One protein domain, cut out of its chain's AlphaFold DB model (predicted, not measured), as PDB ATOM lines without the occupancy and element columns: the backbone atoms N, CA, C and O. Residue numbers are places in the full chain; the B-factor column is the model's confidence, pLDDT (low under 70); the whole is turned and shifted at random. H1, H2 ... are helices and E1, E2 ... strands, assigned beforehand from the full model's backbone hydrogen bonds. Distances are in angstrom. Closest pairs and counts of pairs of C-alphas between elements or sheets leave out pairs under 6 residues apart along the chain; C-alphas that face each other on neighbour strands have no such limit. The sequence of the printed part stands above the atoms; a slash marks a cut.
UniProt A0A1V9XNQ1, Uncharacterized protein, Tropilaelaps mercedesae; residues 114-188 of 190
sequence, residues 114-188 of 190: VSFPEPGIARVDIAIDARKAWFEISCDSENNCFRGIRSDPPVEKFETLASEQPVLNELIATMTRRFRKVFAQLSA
ATOM      1  N   VAL A 114     118.452 120.688 134.246       84.00
ATOM      2  CA  VAL A 114     117.963 121.855 134.993       84.00
ATOM      3  C   VAL A 114     117.192 122.776 134.052       84.00
ATOM      4  O   VAL A 114     117.684 123.124 132.978       84.00
ATOM      5  N   SER A 115     115.989 123.172 134.455       87.31
ATOM      6  CA  SER A 115     115.122 124.103 133.733       87.31
ATOM      7  C   SER A 115     114.559 125.169 134.682       87.31
ATOM      8  O   SER A 115     114.573 125.002 135.898       87.31
ATOM      9  N   PHE A 116     114.088 126.293 134.141       87.44
ATOM     10  CA  PHE A 116     113.583 127.425 134.926       87.44
ATOM     11  C   PHE A 116     112.144 127.734 134.489       87.44
ATOM     12  O   PHE A 116     111.961 128.482 133.528       87.44
ATOM     13  N   PRO A 117     111.121 127.109 135.108       81.44
ATOM     14  CA  PRO A 117     109.727 127.296 134.698       81.44
ATOM     15  C   PRO A 117     109.196 128.697 135.029       81.44
ATOM     16  O   PRO A 117     108.361 129.223 134.298       81.44
ATOM     17  N   GLU A 118     109.689 129.307 136.111       83.19
ATOM     18  CA  GLU A 118     109.261 130.613 136.621       83.19
ATOM     19  C   GLU A 118     110.479 131.388 137.175       83.19
ATOM     20  O   GLU A 118     111.458 130.764 137.599       83.19
ATOM     21  N   PRO A 119     110.464 132.736 137.201       81.44
ATOM     22  CA  PRO A 119     111.563 133.526 137.758       81.44
ATOM     23  C   PRO A 119     111.866 133.160 139.220       81.44
ATOM     24  O   PRO A 119     110.993 133.222 140.078       81.44
ATOM     25  N   GLY A 120     113.118 132.794 139.507       80.19
ATOM     26  CA  GLY A 120     113.558 132.383 140.849       80.19
ATOM     27  C   GLY A 120     113.287 130.915 141.211       80.19
ATOM     28  O   GLY A 120     113.734 130.477 142.272       80.19
ATOM     29  N   ILE A 121     112.626 130.143 140.339       87.38
ATOM     30  CA  ILE A 121     112.390 128.702 140.510       87.38
ATOM     31  C   ILE A 121     113.261 127.914 139.528       87.38
ATOM     32  O   ILE A 121     113.211 128.130 138.318       87.38
ATOM     33  N   ALA A 122     114.025 126.955 140.049       88.94
ATOM     34  CA  ALA A 122     114.740 125.955 139.267       88.94
ATOM     35  C   ALA A 122     114.067 124.585 139.437       88.94
ATOM     36  O   ALA A 122     113.924 124.081 140.553       88.94
ATOM     37  N   ARG A 123     113.684 123.968 138.320       91.31
ATOM     38  CA  ARG A 123     113.275 122.565 138.234       91.31
ATOM     39  C   ARG A 123     114.488 121.707 137.882       91.31
ATOM     40  O   ARG A 123     115.281 122.070 137.016       91.31
ATOM     41  N   VAL A 124     114.602 120.554 138.527       90.50
ATOM     42  CA  VAL A 124     115.620 119.538 138.259       90.50
ATOM     43  C   VAL A 124     114.921 118.236 137.875       90.50
ATOM     44  O   VAL A 124     114.331 117.570 138.727       90.50
ATOM     45  N   ASP A 125     114.978 117.882 136.595       89.69
ATOM     46  CA  ASP A 125     114.448 116.639 136.031       89.69
ATOM     47  C   ASP A 125     115.524 115.536 136.076       89.69
ATOM     48  O   ASP A 125     116.647 115.731 135.612       89.69
ATOM     49  N   ILE A 126     115.196 114.361 136.619       88.50
ATOM     50  CA  ILE A 126     116.111 113.225 136.816       88.50
ATOM     51  C   ILE A 126     115.520 111.958 136.183       88.50
ATOM     52  O   ILE A 126     114.393 111.554 136.478       88.50
ATOM     53  N   ALA A 127     116.305 111.290 135.334       85.38
ATOM     54  CA  ALA A 127     115.980 109.961 134.823       85.38
ATOM     55  C   ALA A 127     116.409 108.885 135.835       85.38
ATOM     56  O   ALA A 127     117.576 108.815 136.218       85.38
ATOM     57  N   ILE A 128     115.472 108.038 136.262       82.88
ATOM     58  CA  ILE A 128     115.697 106.975 137.247       82.88
ATOM     59  C   ILE A 128     115.067 105.697 136.714       82.88
ATOM     60  O   ILE A 128     113.848 105.564 136.685       82.88
ATOM     61  N   ASP A 129     115.911 104.752 136.302       80.50
ATOM     62  CA  ASP A 129     115.501 103.390 135.950       80.50
ATOM     63  C   ASP A 129     114.360 103.400 134.896       80.50
ATOM     64  O   ASP A 129     113.294 102.815 135.072       80.50
ATOM     65  N   ALA A 130     114.591 104.174 133.822       77.62
ATOM     66  CA  ALA A 130     113.676 104.543 132.725       77.62
ATOM     67  C   ALA A 130     112.421 105.372 133.092       77.62
ATOM     68  O   ALA A 130     111.744 105.873 132.192       77.62
ATOM     69  N   ARG A 131     112.139 105.606 134.378       81.81
ATOM     70  CA  ARG A 131     111.116 106.557 134.844       81.81
ATOM     71  C   ARG A 131     111.684 107.979 134.913       81.81
ATOM     72  O   ARG A 131     112.891 108.179 135.057       81.81
ATOM     73  N   LYS A 132     110.808 108.983 134.816       87.19
ATOM     74  CA  LYS A 132     111.143 110.387 135.095       87.19
ATOM     75  C   LYS A 132     110.708 110.734 136.514       87.19
ATOM     76  O   LYS A 132     109.598 110.387 136.900       87.19
ATOM     77  N   ALA A 133     111.560 111.441 137.240       90.56
ATOM     78  CA  ALA A 133     111.211 112.169 138.452       90.56
ATOM     79  C   ALA A 133     111.690 113.617 138.311       90.56
ATOM     80  O   ALA A 133     112.626 113.880 137.557       90.56
ATOM     81  N   TRP A 134     111.087 114.561 139.023       93.56
ATOM     82  CA  TRP A 134     111.548 115.949 139.040       93.56
ATOM     83  C   TRP A 134     111.276 116.615 140.388       93.56
ATOM     84  O   TRP A 134     110.407 116.192 141.152       93.56
ATOM     85  N   PHE A 135     112.030 117.664 140.705       94.25
ATOM     86  CA  PHE A 135     111.744 118.529 141.849       94.25
ATOM     87  C   PHE A 135     111.988 119.997 141.523       94.25
ATOM     88  O   PHE A 135     112.771 120.318 140.635       94.25
ATOM     89  N   GLU A 136     111.317 120.885 142.246       94.38
ATOM     90  CA  GLU A 136     111.465 122.335 142.129       94.38
ATOM     91  C   GLU A 136     111.994 122.936 143.428       94.38
ATOM     92  O   GLU A 136     111.513 122.617 144.519       94.38
ATOM     93  N   ILE A 137     112.979 123.818 143.289       92.75
ATOM     94  CA  ILE A 137     113.591 124.596 144.364       92.75
ATOM     95  C   ILE A 137     113.598 126.080 144.005       92.75
ATOM     96  O   ILE A 137     113.741 126.441 142.837       92.75
ATOM     97  N   SER A 138     113.528 126.944 145.012       89.88
ATOM     98  CA  SER A 138     114.029 128.317 144.913       89.88
ATOM     99  C   SER A 138     115.362 128.448 145.651       89.88
ATOM    100  O   SER A 138     115.660 127.683 146.572       89.88
ATOM    101  N   CYS A 139     116.195 129.388 145.210       83.31
ATOM    102  CA  CYS A 139     117.481 129.684 145.837       83.31
ATOM    103  C   CYS A 139     117.323 130.864 146.800       83.31
ATOM    104  O   CYS A 139     116.877 131.936 146.389       83.31
ATOM    105  N   ASP A 140     117.692 130.671 148.063       76.00
ATOM    106  CA  ASP A 140     117.766 131.730 149.064       76.00
ATOM    107  C   ASP A 140     119.201 132.273 149.087       76.00
ATOM    108  O   ASP A 140     120.121 131.647 149.618       76.00
ATOM    109  N   SER A 141     119.408 133.426 148.446       69.94
ATOM    110  CA  SER A 141     120.728 134.052 148.312       69.94
ATOM    111  C   SER A 141     121.234 134.724 149.590       69.94
ATOM    112  O   SER A 141     122.415 135.052 149.658       69.94
ATOM    113  N   GLU A 142     120.370 134.950 150.582       74.00
ATOM    114  CA  GLU A 142     120.757 135.539 151.870       74.00
ATOM    115  C   GLU A 142     121.264 134.454 152.826       74.00
ATOM    116  O   GLU A 142     122.276 134.637 153.501       74.00
ATOM    117  N   ASN A 143     120.602 133.293 152.828       70.56
ATOM    118  CA  ASN A 143     120.930 132.153 153.684       70.56
ATOM    119  C   ASN A 143     121.817 131.094 152.994       70.56
ATOM    120  O   ASN A 143     122.234 130.133 153.640       70.56
ATOM    121  N   ASN A 144     122.115 131.261 151.698       74.06
ATOM    122  CA  ASN A 144     122.882 130.329 150.860       74.06
ATOM    123  C   ASN A 144     122.358 128.878 150.956       74.06
ATOM    124  O   ASN A 144     123.108 127.928 151.198       74.06
ATOM    125  N   CYS A 145     121.044 128.714 150.793       78.81
ATOM    126  CA  CYS A 145     120.358 127.422 150.863       78.81
ATOM    127  C   CYS A 145     119.265 127.294 149.788       78.81
ATOM    128  O   CYS A 145     118.905 128.266 149.118       78.81
ATOM    129  N   PHE A 146     118.731 126.084 149.604       85.94
ATOM    130  CA  PHE A 146     117.617 125.836 148.687       85.94
ATOM    131  C   PHE A 146     116.328 125.619 149.468       85.94
ATOM    132  O   PHE A 146     116.289 124.822 150.399       85.94
ATOM    133  N   ARG A 147     115.238 126.258 149.046       88.19
ATOM    134  CA  ARG A 147     113.903 125.969 149.573       88.19
ATOM    135  C   ARG A 147     113.192 125.022 148.618       88.19
ATOM    136  O   ARG A 147     112.993 125.360 147.454       88.19
ATOM    137  N   GLY A 148     112.818 123.839 149.099       89.56
ATOM    138  CA  GLY A 148     112.010 122.896 148.324       89.56
ATOM    139  C   GLY A 148     110.600 123.444 148.121       89.56
ATOM    140  O   GLY A 148     110.032 124.012 149.048       89.56
ATOM    141  N   ILE A 149     110.057 123.288 146.912       91.50
ATOM    142  CA  ILE A 149     108.715 123.765 146.540       91.50
ATOM    143  C   ILE A 149     107.767 122.579 146.337       91.50
ATOM    144  O   ILE A 149     106.704 122.516 146.943       91.50
ATOM    145  N   ARG A 150     108.146 121.621 145.483       93.69
ATOM    146  CA  ARG A 150     107.409 120.367 145.231       93.69
ATOM    147  C   ARG A 150     108.292 119.343 144.517       93.69
ATOM    148  O   ARG A 150     109.287 119.714 143.894       93.69
ATOM    149  N   SER A 151     107.912 118.070 144.571       94.38
ATOM    150  CA  SER A 151     108.542 116.996 143.796       94.38
ATOM    151  C   SER A 151     107.514 116.017 143.239       94.38
ATOM    152  O   SER A 151     106.415 115.884 143.774       94.38
ATOM    153  N   ASP A 152     107.915 115.298 142.197       91.62
ATOM    154  CA  ASP A 152     107.142 114.259 141.527       91.62
ATOM    155  C   ASP A 152     108.065 113.052 141.242       91.62
ATOM    156  O   ASP A 152     109.066 113.211 140.537       91.62
ATOM    157  N   PRO A 153     107.804 111.864 141.818       91.19
ATOM    158  CA  PRO A 153     106.751 111.604 142.799       91.19
ATOM    159  C   PRO A 153     106.970 112.396 144.111       91.19
ATOM    160  O   PRO A 153     108.089 112.842 144.400       91.19
ATOM    161  N   PRO A 154     105.920 112.605 144.924       91.44
ATOM    162  CA  PRO A 154     106.012 113.405 146.144       91.44
ATOM    163  C   PRO A 154     106.961 112.774 147.174       91.44
ATOM    164  O   PRO A 154     106.821 111.608 147.545       91.44
ATOM    165  N   VAL A 155     107.925 113.561 147.660       90.81
ATOM    166  CA  VAL A 155     108.883 113.164 148.700       90.81
ATOM    167  C   VAL A 155     108.499 113.811 150.031       90.81
ATOM    168  O   VAL A 155     108.378 115.030 150.146       90.81
ATOM    169  N   GLU A 156     108.328 112.982 151.060       87.44
ATOM    170  CA  GLU A 156     107.982 113.431 152.410       87.44
ATOM    171  C   GLU A 156     109.027 114.420 152.968       87.44
ATOM    172  O   GLU A 156     110.231 114.155 152.913       87.44
ATOM    173  N   LYS A 157     108.559 115.546 153.528       86.81
ATOM    174  CA  LYS A 157     109.378 116.637 154.103       86.81
ATOM    175  C   LYS A 157     110.399 117.272 153.136       86.81
ATOM    176  O   LYS A 157     111.429 117.780 153.575       86.81
ATOM    177  N   PHE A 158     110.120 117.273 151.827       88.38
ATOM    178  CA  PHE A 158     111.025 117.828 150.809       88.38
ATOM    179  C   PHE A 158     111.437 119.297 151.053       88.38
ATOM    180  O   PHE A 158     112.609 119.623 150.891       88.38
ATOM    181  N   GLU A 159     110.515 120.161 151.491       85.62
ATOM    182  CA  GLU A 159     110.784 121.582 151.786       85.62
ATOM    183  C   GLU A 159     111.942 121.760 152.789       85.62
ATOM    184  O   GLU A 159     112.885 122.522 152.555       85.62
ATOM    185  N   THR A 160     111.896 120.991 153.882       85.19
ATOM    186  CA  THR A 160     112.917 120.963 154.938       85.19
ATOM    187  C   THR A 160     114.203 120.300 154.448       85.19
ATOM    188  O   THR A 160     115.281 120.862 154.607       85.19
ATOM    189  N   LEU A 161     114.091 119.153 153.769       86.81
ATOM    190  CA  LEU A 161     115.231 118.386 153.252       86.81
ATOM    191  C   LEU A 161     116.073 119.175 152.237       86.81
ATOM    192  O   LEU A 161     117.288 119.012 152.198       86.81
ATOM    193  N   ALA A 162     115.457 120.034 151.420       84.69
ATOM    194  CA  ALA A 162     116.192 120.939 150.536       84.69
ATOM    195  C   ALA A 162     116.962 122.015 151.323       84.69
ATOM    196  O   ALA A 162     118.108 122.323 150.989       84.69
ATOM    197  N   SER A 163     116.365 122.515 152.410       82.50
ATOM    198  CA  SER A 163     116.962 123.535 153.284       82.50
ATOM    199  C   SER A 163     118.172 122.995 154.067       82.50
ATOM    200  O   SER A 163     119.089 123.745 154.389       82.50
ATOM    201  N   GLU A 164     118.208 121.683 154.325       83.69
ATOM    202  CA  GLU A 164     119.316 120.951 154.963       83.69
ATOM    203  C   GLU A 164     120.515 120.670 154.024       83.69
ATOM    204  O   GLU A 164     121.499 120.057 154.446       83.69
ATOM    205  N   GLN A 165     120.452 121.047 152.741       79.12
ATOM    206  CA  GLN A 165     121.429 120.647 151.715       79.12
ATOM    207  C   GLN A 165     121.971 121.862 150.938       79.12
ATOM    208  O   GLN A 165     121.493 122.145 149.842       79.12
ATOM    209  N   PRO A 166     123.003 122.575 151.437       70.94
ATOM    210  CA  PRO A 166     123.528 123.787 150.791       70.94
ATOM    211  C   PRO A 166     124.260 123.527 149.458       70.94
ATOM    212  O   PRO A 166     124.570 124.468 148.730       70.94
ATOM    213  N   VAL A 167     124.548 122.267 149.112       82.44
ATOM    214  CA  VAL A 167     125.230 121.883 147.868       82.44
ATOM    215  C   VAL A 167     124.258 121.166 146.931       82.44
ATOM    216  O   VAL A 167     123.772 120.075 147.227       82.44
ATOM    217  N   LEU A 168     124.022 121.743 145.747       82.31
ATOM    218  CA  LEU A 168     123.039 121.235 144.779       82.31
ATOM    219  C   LEU A 168     123.295 119.771 144.372       82.31
ATOM    220  O   LEU A 168     122.354 118.993 144.242       82.31
ATOM    221  N   ASN A 169     124.562 119.368 144.232       81.44
ATOM    222  CA  ASN A 169     124.932 117.985 143.905       81.44
ATOM    223  C   ASN A 169     124.562 116.987 145.021       81.44
ATOM    224  O   ASN A 169     124.200 115.846 144.729       81.44
ATOM    225  N   GLU A 170     124.620 117.408 146.286       83.31
ATOM    226  CA  GLU A 170     124.249 116.581 147.440       83.31
ATOM    227  C   GLU A 170     122.726 116.463 147.549       83.31
ATOM    228  O   GLU A 170     122.206 115.354 147.686       83.31
ATOM    229  N   LEU A 171     122.003 117.570 147.336       86.94
ATOM    230  CA  LEU A 171     120.545 117.570 147.212       86.94
ATOM    231  C   LEU A 171     120.073 116.642 146.079       86.94
ATOM    232  O   LEU A 171     119.203 115.799 146.292       86.94
ATOM    233  N   ILE A 172     120.686 116.727 144.896       87.94
ATOM    234  CA  ILE A 172     120.404 115.854 143.744       87.94
ATOM    235  C   ILE A 172     120.648 114.378 144.084       87.94
ATOM    236  O   ILE A 172     119.800 113.527 143.797       87.94
ATOM    237  N   ALA A 173     121.777 114.049 144.719       85.56
ATOM    238  CA  ALA A 173     122.086 112.679 145.125       85.56
ATOM    239  C   ALA A 173     121.086 112.154 146.175       85.56
ATOM    240  O   ALA A 173     120.634 111.006 146.093       85.56
ATOM    241  N   THR A 174     120.691 112.999 147.129       89.12
ATOM    242  CA  THR A 174     119.690 112.690 148.157       89.12
ATOM    243  C   THR A 174     118.301 112.485 147.545       89.12
ATOM    244  O   THR A 174     117.659 111.472 147.832       89.12
ATOM    245  N   MET A 175     117.860 113.357 146.635       91.06
ATOM    246  CA  MET A 175     116.578 113.219 145.934       91.06
ATOM    247  C   MET A 175     116.548 111.985 145.030       91.06
ATOM    248  O   MET A 175     115.591 111.220 145.087       91.06
ATOM    249  N   THR A 176     117.633 111.683 144.312       88.69
ATOM    250  CA  THR A 176     117.763 110.440 143.523       88.69
ATOM    251  C   THR A 176     117.584 109.190 144.399       88.69
ATOM    252  O   THR A 176     116.899 108.240 144.012       88.69
ATOM    253  N   ARG A 177     118.146 109.184 145.620       88.75
ATOM    254  CA  ARG A 177     117.951 108.100 146.603       88.75
ATOM    255  C   ARG A 177     116.517 108.047 147.151       88.75
ATOM    256  O   ARG A 177     116.019 106.951 147.402       88.75
ATOM    257  N   ARG A 178     115.854 109.194 147.348       90.69
ATOM    258  CA  ARG A 178     114.449 109.275 147.797       90.69
ATOM    259  C   ARG A 178     113.492 108.767 146.719       90.69
ATOM    260  O   ARG A 178     112.725 107.851 147.000       90.69
ATOM    261  N   PHE A 179     113.600 109.264 145.489       91.56
ATOM    262  CA  PHE A 179     112.781 108.825 144.358       91.56
ATOM    263  C   PHE A 179     112.907 107.321 144.093       91.56
ATOM    264  O   PHE A 179     111.887 106.659 143.943       91.56
ATOM    265  N   ARG A 180     114.120 106.740 144.137       89.06
ATOM    266  CA  ARG A 180     114.296 105.277 144.029       89.06
ATOM    267  C   ARG A 180     113.514 104.493 145.087       89.06
ATOM    268  O   ARG A 180     112.947 103.457 144.763       89.06
ATOM    269  N   LYS A 181     113.446 104.983 146.333       89.06
ATOM    270  CA  LYS A 181     112.630 104.354 147.386       89.06
ATOM    271  C   LYS A 181     111.135 104.477 147.098       89.06
ATOM    272  O   LYS A 181     110.442 103.470 147.174       89.06
ATOM    273  N   VAL A 182     110.659 105.663 146.711       89.56
ATOM    274  CA  VAL A 182     109.241 105.885 146.374       89.56
ATOM    275  C   VAL A 182     108.823 105.025 145.175       89.56
ATOM    276  O   VAL A 182     107.815 104.331 145.242       89.56
ATOM    277  N   PHE A 183     109.632 104.966 144.117       88.81
ATOM    278  CA  PHE A 183     109.384 104.107 142.955       88.81
ATOM    279  C   PHE A 183     109.414 102.603 143.270       88.81
ATOM    280  O   PHE A 183     108.668 101.848 142.651       88.81
ATOM    281  N   ALA A 184     110.240 102.161 144.223       86.69
ATOM    282  CA  ALA A 184     110.233 100.776 144.696       86.69
ATOM    283  C   ALA A 184     109.008 100.455 145.574       86.69
ATOM    284  O   ALA A 184     108.549  99.320 145.575       86.69
ATOM    285  N   GLN A 185     108.469 101.440 146.301       86.31
ATOM    286  CA  GLN A 185     107.232 101.295 147.078       86.31
ATOM    287  C   GLN A 185     105.986 101.306 146.186       86.31
ATOM    288  O   GLN A 185     105.054 100.554 146.448       86.31
ATOM    289  N   LEU A 186     105.961 102.132 145.135       81.50
ATOM    290  CA  LEU A 186     104.870 102.155 144.157       81.50
ATOM    291  C   LEU A 186     104.749 100.794 143.461       81.50
ATOM    292  O   LEU A 186     103.725 100.138 143.611       81.50
ATOM    293  N   SER A 187     105.833 100.294 142.861       79.44
ATOM    294  CA  SER A 187     105.859  98.984 142.183       79.44
ATOM    295  C   SER A 187     105.930  97.763 143.115       79.44
ATOM    296  O   SER A 187     106.316  96.679 142.685       79.44
ATOM    297  N   ALA A 188     105.578  97.940 144.390       73.25
ATOM    298  CA  ALA A 188     105.296  96.867 145.347       73.25
ATOM    299  C   ALA A 188     103.822  96.861 145.812       73.25
ATOM    300  O   ALA A 188     103.438  95.997 146.599       73.25
TER     301      ALA A 188
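AT A GLANCE: This is residues 114 to 188 of the 190 residues of an uncharacterized protein of Tropilaelaps mercedesae (UniProt A0A1V9XNQ1). A strongly twisted four-stranded sheet has the long helix H2 slanting over E2 and E3 as a second layer, with short H1 beside edge strand E4. The 75 printed residues, mixed in class, run E1 E2 E3 E4 H1 H2; the strands, in that order, form a meander, each antiparallel to the one before. The whole is compact, radius of gyration of the C-alphas 12.1 A, spanning 42 by 23 by 17 A.

HOW THE PARTS SIT: E1, residues 114 to 118, and E2, 121 to 128, form a hairpin, N 115 and O 123 2.9 A apart. E2 and E3, 131 to 140, form another, N 124 and O 135 2.8 A apart. E3 and E4, 145 to 152, form a third, N 138 and O 147 3.0 A apart. H1, 158 to 163, stands at the sheet's level; its closest C-alphas with E4 are Glu 159 and Gly 148, 3.9 A. H2, 168 to 186, has a height over the sheet of 8.2 A; its closest C-alphas with E2 are Arg 180 and Ile 128, 7.1 A. In H1 and H2 every O i to N i+4 pair is within hydrogen-bond range.

IN THESE COORDINATES: E1 begins at C-alpha 114 (117.963, 121.855, 134.993); H2 ends at C-alpha 186 (104.870, 102.155, 144.157). E3 measures 29.7 A, H2 26.4 A.

THE WHOLE: The printed part has no cut. Residue 141 is under pLDDT 70.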